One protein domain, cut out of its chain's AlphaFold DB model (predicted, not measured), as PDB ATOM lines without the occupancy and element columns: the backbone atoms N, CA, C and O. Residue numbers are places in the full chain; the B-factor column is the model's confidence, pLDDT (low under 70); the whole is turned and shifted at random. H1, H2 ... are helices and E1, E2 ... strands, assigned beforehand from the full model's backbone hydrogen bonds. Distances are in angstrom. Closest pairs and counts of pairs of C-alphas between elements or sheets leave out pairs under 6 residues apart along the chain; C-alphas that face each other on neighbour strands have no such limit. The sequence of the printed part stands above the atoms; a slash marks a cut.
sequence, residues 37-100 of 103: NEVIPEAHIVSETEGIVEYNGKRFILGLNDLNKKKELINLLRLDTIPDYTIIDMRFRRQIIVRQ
ATOM      1  N   ASN A  37     -30.211   2.606 -22.782       90.06
ATOM      2  CA  ASN A  37     -30.480   1.223 -22.359       90.06
ATOM      3  C   ASN A  37     -29.219   0.363 -22.236       90.06
ATOM      4  O   ASN A  37     -29.220  -0.661 -21.561       90.06
ATOM      5  N   GLU A  38     -28.125   0.757 -22.885       90.56
ATOM      6  CA  GLU A  38     -26.844   0.076 -22.731       90.56
ATOM      7  C   GLU A  38     -26.070   0.563 -21.502       90.56
ATOM      8  O   GLU A  38     -25.152  -0.139 -21.066       90.56
ATOM      9  N   VAL A  39     -26.406   1.735 -20.944       91.31
ATOM     10  CA  VAL A  39     -25.774   2.274 -19.728       91.31
ATOM     11  C   VAL A  39     -26.204   1.471 -18.510       91.31
ATOM     12  O   VAL A  39     -25.347   0.988 -17.773       91.31
ATOM     13  N   ILE A  40     -27.512   1.292 -18.335       91.56
ATOM     14  CA  ILE A  40     -28.096   0.412 -17.324       91.56
ATOM     15  C   ILE A  40     -29.032  -0.547 -18.069       91.56
ATOM     16  O   ILE A  40     -30.108  -0.121 -18.495       91.56
ATOM     17  N   PRO A  41     -28.622  -1.812 -18.278       89.75
ATOM     18  CA  PRO A  41     -29.479  -2.815 -18.895       89.75
ATOM     19  C   PRO A  41     -30.797  -2.942 -18.133       89.75
ATOM     20  O   PRO A  41     -30.806  -2.850 -16.909       89.75
ATOM     21  N   GLU A  42     -31.894  -3.156 -18.860       89.50
ATOM     22  CA  GLU A  42     -33.245  -3.338 -18.295       89.50
ATOM     23  C   GLU A  42     -33.824  -2.105 -17.578       89.50
ATOM     24  O   GLU A  42     -34.933  -2.166 -17.048       89.50
ATOM     25  N   ALA A  43     -33.129  -0.963 -17.596       92.19
ATOM     26  CA  ALA A  43     -33.681   0.282 -17.088       92.19
ATOM     27  C   ALA A  43     -34.850   0.769 -17.953       92.19
ATOM     28  O   ALA A  43     -34.833   0.695 -19.183       92.19
ATOM     29  N   HIS A  44     -35.862   1.323 -17.296       94.75
ATOM     30  CA  HIS A  44     -36.971   1.984 -17.956       94.75
ATOM     31  C   HIS A  44     -36.557   3.403 -18.361       94.75
ATOM     32  O   HIS A  44     -36.136   4.191 -17.516       94.75
ATOM     33  N   ILE A  45     -36.676   3.761 -19.641       94.69
ATOM     34  CA  ILE A  45     -36.400   5.134 -20.074       94.69
ATOM     35  C   ILE A  45     -37.586   6.025 -19.703       94.69
ATOM     36  O   ILE A  45     -38.673   5.879 -20.254       94.69
ATOM     37  N   VAL A  46     -37.345   6.984 -18.809       95.12
ATOM     38  CA  VAL A  46     -38.334   7.998 -18.414       95.12
ATOM     39  C   VAL A  46     -38.331   9.166 -19.401       95.12
ATOM     40  O   VAL A  46     -39.380   9.713 -19.725       95.12
ATOM     41  N   SER A  47     -37.149   9.560 -19.886       94.00
ATOM     42  CA  SER A  47     -36.993  10.645 -20.858       94.00
ATOM     43  C   SER A  47     -35.801  10.380 -21.770       94.00
ATOM     44  O   SER A  47     -34.647  10.462 -21.342       94.00
ATOM     45  N   GLU A  48     -36.068  10.088 -23.043       92.44
ATOM     46  CA  GLU A  48     -35.017   9.934 -24.055       92.44
ATOM     47  C   GLU A  48     -34.313  11.256 -24.351       92.44
ATOM     48  O   GLU A  48     -33.104  11.271 -24.550       92.44
ATOM     49  N   THR A  49     -35.040  12.374 -24.346       92.25
ATOM     50  CA  THR A  49     -34.491  13.691 -24.699       92.25
ATOM     51  C   THR A  49     -33.608  14.270 -23.601       92.25
ATOM     52  O   THR A  49     -32.627  14.951 -23.885       92.25
ATOM     53  N   GLU A  50     -33.938  13.998 -22.339       91.75
ATOM     54  CA  GLU A  50     -33.162  14.479 -21.191       91.75
ATOM     55  C   GLU A  50     -32.150  13.441 -20.690       91.75
ATOM     56  O   GLU A  50     -31.325  13.750 -19.827       91.75
ATOM     57  N   GLY A  51     -32.188  12.218 -21.229       93.75
ATOM     58  CA  GLY A  51     -31.333  11.112 -20.815       93.75
ATOM     59  C   GLY A  51     -31.617  10.661 -19.386       93.75
ATOM     60  O   GLY A  51     -30.695  10.585 -18.575       93.75
ATOM     61  N   ILE A  52     -32.887  10.414 -19.061       95.75
ATOM     62  CA  ILE A  52     -33.324   9.968 -17.734       95.75
ATOM     63  C   ILE A  52     -33.807   8.528 -17.826       95.75
ATOM     64  O   ILE A  52     -34.692   8.212 -18.625       95.75
ATOM     65  N   VAL A  53     -33.255   7.672 -16.972       95.94
ATOM     66  CA  VAL A  53     -33.651   6.268 -16.846       95.94
ATOM     67  C   VAL A  53     -33.989   5.938 -15.397       95.94
ATOM     68  O   VAL A  53     -33.498   6.581 -14.471       95.94
ATOM     69  N   GLU A  54     -34.825   4.934 -15.197       94.25
ATOM     70  CA  GLU A  54     -35.222   4.434 -13.892       94.25
ATOM     71  C   GLU A  54     -34.906   2.944 -13.785       94.25
ATOM     72  O   GLU A  54     -35.186   2.165 -14.694       94.25
ATOM     73  N   TYR A  55     -34.290   2.550 -12.677       93.00
ATOM     74  CA  TYR A  55     -33.874   1.177 -12.430       93.00
ATOM     75  C   TYR A  55     -33.928   0.887 -10.932       93.00
ATOM     76  O   TYR A  55     -33.409   1.667 -10.135       93.00
ATOM     77  N   ASN A  56     -34.567  -0.216 -10.534       89.88
ATOM     78  CA  ASN A  56     -34.742  -0.612  -9.129       89.88
ATOM     79  C   ASN A  56     -35.283   0.514  -8.220       89.88
ATOM     80  O   ASN A  56     -34.784   0.721  -7.113       89.88
ATOM     81  N   GLY A  57     -36.278   1.272  -8.700       88.31
ATOM     82  CA  GLY A  57     -36.886   2.386  -7.959       88.31
ATOM     83  C   GLY A  57     -35.985   3.615  -7.804       88.31
ATOM     84  O   GLY A  57     -36.275   4.498  -6.999       88.31
ATOM     85  N   LYS A  58     -34.879   3.675  -8.554       91.25
ATOM     86  CA  LYS A  58     -33.918   4.779  -8.550       91.25
ATOM     87  C   LYS A  58     -33.873   5.441  -9.912       91.25
ATOM     88  O   LYS A  58     -33.758   4.779 -10.941       91.25
ATOM     89  N   ARG A  59     -33.903   6.765  -9.911       94.56
ATOM     90  CA  ARG A  59     -33.836   7.612 -11.092       94.56
ATOM     91  C   ARG A  59     -32.402   8.053 -11.350       94.56
ATOM     92  O   ARG A  59     -31.786   8.737 -10.537       94.56
ATOM     93  N   PHE A  60     -31.898   7.720 -12.525       95.12
ATOM     94  CA  PHE A  60     -30.599   8.140 -13.025       95.12
ATOM     95  C   PHE A  60     -30.792   9.224 -14.084       95.12
ATOM     96  O   PHE A  60     -31.329   8.981 -15.163       95.12
ATOM     97  N   ILE A  61     -30.328  10.430 -13.778       95.88
ATOM     98  CA  ILE A  61     -30.286  11.560 -14.701       95.88
ATOM     99  C   ILE A  61     -28.906  11.545 -15.358       95.88
ATOM    100  O   ILE A  61     -27.924  12.076 -14.833       95.88
ATOM    101  N   LEU A  62     -28.826  10.879 -16.506       95.25
ATOM    102  CA  LEU A  62     -27.588  10.679 -17.243       95.25
ATOM    103  C   LEU A  62     -27.320  11.856 -18.181       95.25
ATOM    104  O   LEU A  62     -26.180  12.293 -18.276       95.25
ATOM    105  N   GLY A  63     -28.325  12.412 -18.856       93.19
ATOM    106  CA  GLY A  63     -28.086  13.247 -20.042       93.19
ATOM    107  C   GLY A  63     -27.598  12.412 -21.231       93.19
ATOM    108  O   GLY A  63     -27.521  11.192 -21.140       93.19
ATOM    109  N   LEU A  64     -27.243  13.054 -22.346       90.19
ATOM    110  CA  LEU A  64     -26.934  12.352 -23.610       90.19
ATOM    111  C   LEU A  64     -25.437  12.173 -23.900       90.19
ATOM    112  O   LEU A  64     -25.054  11.411 -24.782       90.19
ATOM    113  N   ASN A  65     -24.580  12.866 -23.152       89.31
ATOM    114  CA  ASN A  65     -23.135  12.878 -23.391       89.31
ATOM    115  C   ASN A  65     -22.412  11.834 -22.531       89.31
ATOM    116  O   ASN A  65     -22.889  11.491 -21.449       89.31
ATOM    117  N   ASP A  66     -21.230  11.387 -22.960       89.38
ATOM    118  CA  ASP A  66     -20.304  10.555 -22.170       89.38
ATOM    119  C   ASP A  66     -20.928   9.276 -21.569       89.38
ATOM    120  O   ASP A  66     -20.524   8.819 -20.494       89.38
ATOM    121  N   LEU A  67     -21.927   8.687 -22.237       91.69
ATOM    122  CA  LEU A  67     -22.708   7.565 -21.701       91.69
ATOM    123  C   LEU A  67     -21.840   6.355 -21.321       91.69
ATOM    124  O   LEU A  67     -22.052   5.760 -20.266       91.69
ATOM    125  N   ASN A  68     -20.800   6.043 -22.104       91.69
ATOM    126  CA  ASN A  68     -19.832   4.989 -21.764       91.69
ATOM    127  C   ASN A  68     -19.149   5.229 -20.421       91.69
ATOM    128  O   ASN A  68     -19.054   4.327 -19.591       91.69
ATOM    129  N   LYS A  69     -18.679   6.456 -20.200       90.06
ATOM    130  CA  LYS A  69     -17.994   6.816 -18.963       90.06
ATOM    131  C   LYS A  69     -18.954   6.769 -17.780       90.06
ATOM    132  O   LYS A  69     -18.571   6.364 -16.688       90.06
ATOM    133  N   LYS A  70     -20.216   7.151 -17.991       92.50
ATOM    134  CA  LYS A  70     -21.266   7.048 -16.970       92.50
ATOM    135  C   LYS A  70     -21.559   5.596 -16.617       92.50
ATOM    136  O   LYS A  70     -21.588   5.286 -15.434       92.50
ATOM    137  N   LYS A  71     -21.665   4.705 -17.609       93.19
ATOM    138  CA  LYS A  71     -21.782   3.254 -17.394       93.19
ATOM    139  C   LYS A  71     -20.636   2.718 -16.541       93.19
ATOM    140  O   LYS A  71     -20.865   2.006 -15.569       93.19
ATOM    141  N   GLU A  72     -19.405   3.078 -16.894       92.06
ATOM    142  CA  GLU A  72     -18.218   2.671 -16.141       92.06
ATOM    143  C   GLU A  72     -18.276   3.167 -14.691       92.06
ATOM    144  O   GLU A  72     -18.077   2.378 -13.772       92.06
ATOM    145  N   LEU A  73     -18.624   4.437 -14.471       93.06
ATOM    146  CA  LEU A  73     -18.748   5.022 -13.133       93.06
ATOM    147  C   LEU A  73     -19.870   4.392 -12.300       93.06
ATOM    148  O   LEU A  73     -19.663   4.157 -11.112       93.06
ATOM    149  N   ILE A  74     -21.029   4.105 -12.902       93.38
ATOM    150  CA  ILE A  74     -22.144   3.419 -12.232       93.38
ATOM    151  C   ILE A  74     -21.678   2.062 -11.710       93.38
ATOM    152  O   ILE A  74     -21.873   1.767 -10.533       93.38
ATOM    153  N   ASN A  75     -20.994   1.287 -12.554       92.75
ATOM    154  CA  ASN A  75     -20.486  -0.033 -12.191       92.75
ATOM    155  C   ASN A  75     -19.359   0.044 -11.151       92.75
ATOM    156  O   ASN A  75     -19.363  -0.710 -10.179       92.75
ATOM    157  N   LEU A  76     -18.403   0.962 -11.335       94.00
ATOM    158  CA  LEU A  76     -17.238   1.118 -10.460       94.00
ATOM    159  C   LEU A  76     -17.646   1.544  -9.044       94.00
ATOM    160  O   LEU A  76     -17.148   1.000  -8.062       94.00
ATOM    161  N   LEU A  77     -18.549   2.520  -8.939       92.06
ATOM    162  CA  LEU A  77     -19.007   3.070  -7.662       92.06
ATOM    163  C   LEU A  77     -20.223   2.322  -7.100       92.06
ATOM    164  O   LEU A  77     -20.702   2.668  -6.021       92.06
ATOM    165  N   ARG A  78     -20.727   1.316  -7.827       91.88
ATOM    166  CA  ARG A  78     -21.939   0.551  -7.502       91.88
ATOM    167  C   ARG A  78     -23.116   1.461  -7.166       91.88
ATOM    168  O   ARG A  78     -23.820   1.268  -6.168       91.88
ATOM    169  N   LEU A  79     -23.308   2.473  -8.013       90.62
ATOM    170  CA  LEU A  79     -24.331   3.505  -7.852       90.62
ATOM    171  C   LEU A  79     -25.750   2.966  -7.997       90.62
ATOM    172  O   LEU A  79     -26.675   3.746  -7.933       90.62
ATOM    173  N   ASP A  80     -25.969   1.687  -8.248       86.62
ATOM    174  CA  ASP A  80     -27.265   1.007  -8.210       86.62
ATOM    175  C   ASP A  80     -27.559   0.396  -6.829       86.62
ATOM    176  O   ASP A  80     -28.710   0.110  -6.501       86.62
ATOM    177  N   THR A  81     -26.533   0.252  -5.986       88.44
ATOM    178  CA  THR A  81     -26.607  -0.467  -4.703       88.44
ATOM    179  C   THR A  81     -26.574   0.413  -3.464       88.44
ATOM    180  O   THR A  81     -26.805  -0.102  -2.372       88.44
ATOM    181  N   ILE A  82     -26.303   1.717  -3.592       86.19
ATOM    182  CA  ILE A  82     -26.288   2.596  -2.413       86.19
ATOM    183  C   ILE A  82     -27.715   2.526  -1.755       86.19
ATOM    184  O   ILE A  82     -28.743   2.393  -2.436       86.19
ATOM    185  N   PRO A  83     -27.838   2.452  -0.432       80.25
ATOM    186  CA  PRO A  83     -29.151   2.465   0.208       80.25
ATOM    187  C   PRO A  83     -29.716   3.895   0.248       80.25
ATOM    188  O   PRO A  83     -28.973   4.868   0.131       80.25
ATOM    189  N   ASP A  84     -31.035   4.018   0.395       82.19
ATOM    190  CA  ASP A  84     -31.725   5.255   0.804       82.19
ATOM    191  C   ASP A  84     -31.685   6.470  -0.140       82.19
ATOM    192  O   ASP A  84     -32.200   7.524   0.212       82.19
ATOM    193  N   TYR A  85     -31.153   6.369  -1.358       80.88
ATOM    194  CA  TYR A  85     -31.315   7.426  -2.363       80.88
ATOM    195  C   TYR A  85     -32.309   7.007  -3.441       80.88
ATOM    196  O   TYR A  85     -32.454   5.826  -3.764       80.88
ATOM    197  N   THR A  86     -32.933   8.007  -4.052       87.38
ATOM    198  CA  THR A  86     -33.858   7.811  -5.170       87.38
ATOM    199  C   THR A  86     -33.375   8.498  -6.439       87.38
ATOM    200  O   THR A  86     -33.792   8.097  -7.517       87.38
ATOM    201  N   ILE A  87     -32.474   9.488  -6.357       93.75
ATOM    202  CA  ILE A  87     -32.018  10.256  -7.523       93.75
ATOM    203  C   ILE A  87     -30.491  10.305  -7.592       93.75
ATOM    204  O   ILE A  87     -29.820  10.684  -6.631       93.75
ATOM    205  N   ILE A  88     -29.950   9.990  -8.770       94.31
ATOM    206  CA  ILE A  88     -28.534  10.135  -9.119       94.31
ATOM    207  C   ILE A  88     -28.419  11.031 -10.347       94.31
ATOM    208  O   ILE A  88     -28.820  10.647 -11.442       94.31
ATOM    209  N   ASP A  89     -27.825  12.209 -10.181       94.75
ATOM    210  CA  ASP A  89     -27.550  13.141 -11.275       94.75
ATOM    211  C   ASP A  89     -26.074  13.087 -11.680       94.75
ATOM    212  O   ASP A  89     -25.179  13.441 -10.906       94.75
ATOM    213  N   MET A  90     -25.831  12.638 -12.913       94.94
ATOM    214  CA  MET A  90     -24.506  12.479 -13.516       94.94
ATOM    215  C   MET A  90     -24.275  13.449 -14.683       94.94
ATOM    216  O   MET A  90     -23.324  13.278 -15.448       94.94
ATOM    217  N   ARG A  91     -25.120  14.473 -14.862       93.12
ATOM    218  CA  ARG A  91     -24.944  15.458 -15.948       93.12
ATOM    219  C   ARG A  91     -23.702  16.329 -15.759       93.12
ATOM    220  O   ARG A  91     -23.172  16.871 -16.728       93.12
ATOM    221  N   PHE A  92     -23.226  16.465 -14.525       89.31
ATOM    222  CA  PHE A  92     -22.079  17.300 -14.194       89.31
ATOM    223  C   PHE A  92     -20.763  16.581 -14.495       89.31
ATOM    224  O   PHE A  92     -20.501  15.478 -14.032       89.31
ATOM    225  N   ARG A  93     -19.866  17.252 -15.223       83.00
ATOM    226  CA  ARG A  93     -18.614  16.656 -15.723       83.00
ATOM    227  C   ARG A  93     -17.689  16.081 -14.637       83.00
ATOM    228  O   ARG A  93     -16.875  15.210 -14.933       83.00
ATOM    229  N   ARG A  94     -17.729  16.623 -13.416       87.00
ATOM    230  CA  ARG A  94     -16.777  16.307 -12.331       87.00
ATOM    231  C   ARG A  94     -17.441  15.897 -11.018       87.00
ATOM    232  O   ARG A  94     -16.740  15.719 -10.030       87.00
ATOM    233  N   GLN A  95     -18.766  15.825 -10.981       91.19
ATOM    234  CA  GLN A  95     -19.516  15.604  -9.750       91.19
ATOM    235  C   GLN A  95     -20.681  14.667 -10.043       91.19
ATOM    236  O   GLN A  95     -21.270  14.729 -11.118       91.19
ATOM    237  N   ILE A  96     -21.002  13.818  -9.077       93.50
ATOM    238  CA  ILE A  96     -22.200  12.986  -9.087       93.50
ATOM    239  C   ILE A  96     -23.017  13.438  -7.888       93.50
ATOM    240  O   ILE A  96     -22.498  13.465  -6.773       93.50
ATOM    241  N   ILE A  97     -24.265  13.835  -8.120       93.06
ATOM    242  CA  ILE A  97     -25.146  14.282  -7.046       93.06
ATOM    243  C   ILE A  97     -26.103  13.146  -6.718       93.06
ATOM    244  O   ILE A  97     -26.919  12.768  -7.551       93.06
ATOM    245  N   VAL A  98     -26.007  12.632  -5.497       93.06
ATOM    246  CA  VAL A  98     -26.907  11.605  -4.968       93.06
ATOM    247  C   VAL A  98     -27.861  12.276  -3.990       93.06
ATOM    248  O   VAL A  98     -27.418  13.031  -3.123       93.06
ATOM    249  N   ARG A  99     -29.167  12.058  -4.157       91.25
ATOM    250  CA  ARG A  99     -30.203  12.649  -3.301       91.25
ATOM    251  C   ARG A  99     -31.258  11.616  -2.949       91.25
ATOM    252  O   ARG A  99     -31.628  10.775  -3.770       91.25
ATOM    253  N   GLN A 100     -31.758  11.731  -1.732       88.12
ATOM    254  CA  GLN A 100     -32.971  11.069  -1.293       88.12
ATOM    255  C   GLN A 100     -34.154  11.950  -1.700       88.12
ATOM    256  O   GLN A 100     -34.106  13.163  -1.483       88.12
TER     257      GLN A 100
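What this domain is: This is residues 37 to 100 of the 103 residues of an uncharacterized protein of candidate division WOR-3 bacterium (UniProt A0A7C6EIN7). A twisted sheet of five short strands makes a wall, and the one named helix, H1, stands off to one side of it, with a gap between. The first printed residues, 37 to 43, lie on the same side of the wall as H1. The printed part has 64 residues, with the named elements E1, E2, E3, H1, E4 and E5 in this order along the chain; the sheet is mixed, in the order E1, E2, E3, E4, E5. The class is mixed, helices and strands, with under half of the residues, 29 of the 64, in named elements. The whole is compact, with a radius of gyration of the C-alphas of 10.4 A, and rounded, spanning 27 by 25 by 17 A.

Where its parts are: E1, residues 44 to 47, begins at C-alpha 44 at (-36.971, 1.984, -17.956) and is 9.1 A long. E2, residues 52 to 55, measures 10.3 A, and E3, residues 58 to 61, 9.8 A. H1, residues 67 to 77, runs 15.2 A from C-alpha 67 at (-22.708, 7.565, -21.701). E4, residues 87 to 89, and E5, residues 97 to 99, are 6.5 A each; E5 ends at C-alpha 99 at (-30.203, 12.649, -3.301).

How they stand to each other: E1, E2 and E3 form a meander, each strand the antiparallel neighbour of the one before. In the hairpin E1 and E2, at 159 degrees, N 44 and O 54 are 2.8 A apart, within hydrogen-bond range. In the hairpin E2 and E3, at 158 degrees, N 53 and O 60 are 2.9 A apart. E3 and E4 are parallel at 19 degrees, with N 88 and O 59 at 2.8 A. E3, H1 and E4 make a strand-helix-strand unit, two parallel neighbour strands with a helix between them in the chain, and its crossover is left-handed. E4 and E5, a hairpin, are antiparallel at 168 degrees, with N 89 and O 97 at 2.8 A. E1 and E5 are the edge strands. H1 is not on the sheet, with 2 pairs of C-alphas within 10 A, and is apart from E1, E2 and E5. Every O i to N i+4 pair of H1 is within hydrogen-bond range.

The domain as a whole: The C-alphas of Thr 49 and Pro 83, the two farthest apart, are 27.8 A from each other. From edge to edge of the sheet the strands' lines turn by 70 degrees. The printed part has no cut. The links from E1 to E2, E2 to E3 and E3 to H1 are tight; those from H1 to E4 and E4 to E5 are short. The mean pLDDT of the printed part is 91.3, and no printed residue is under 70.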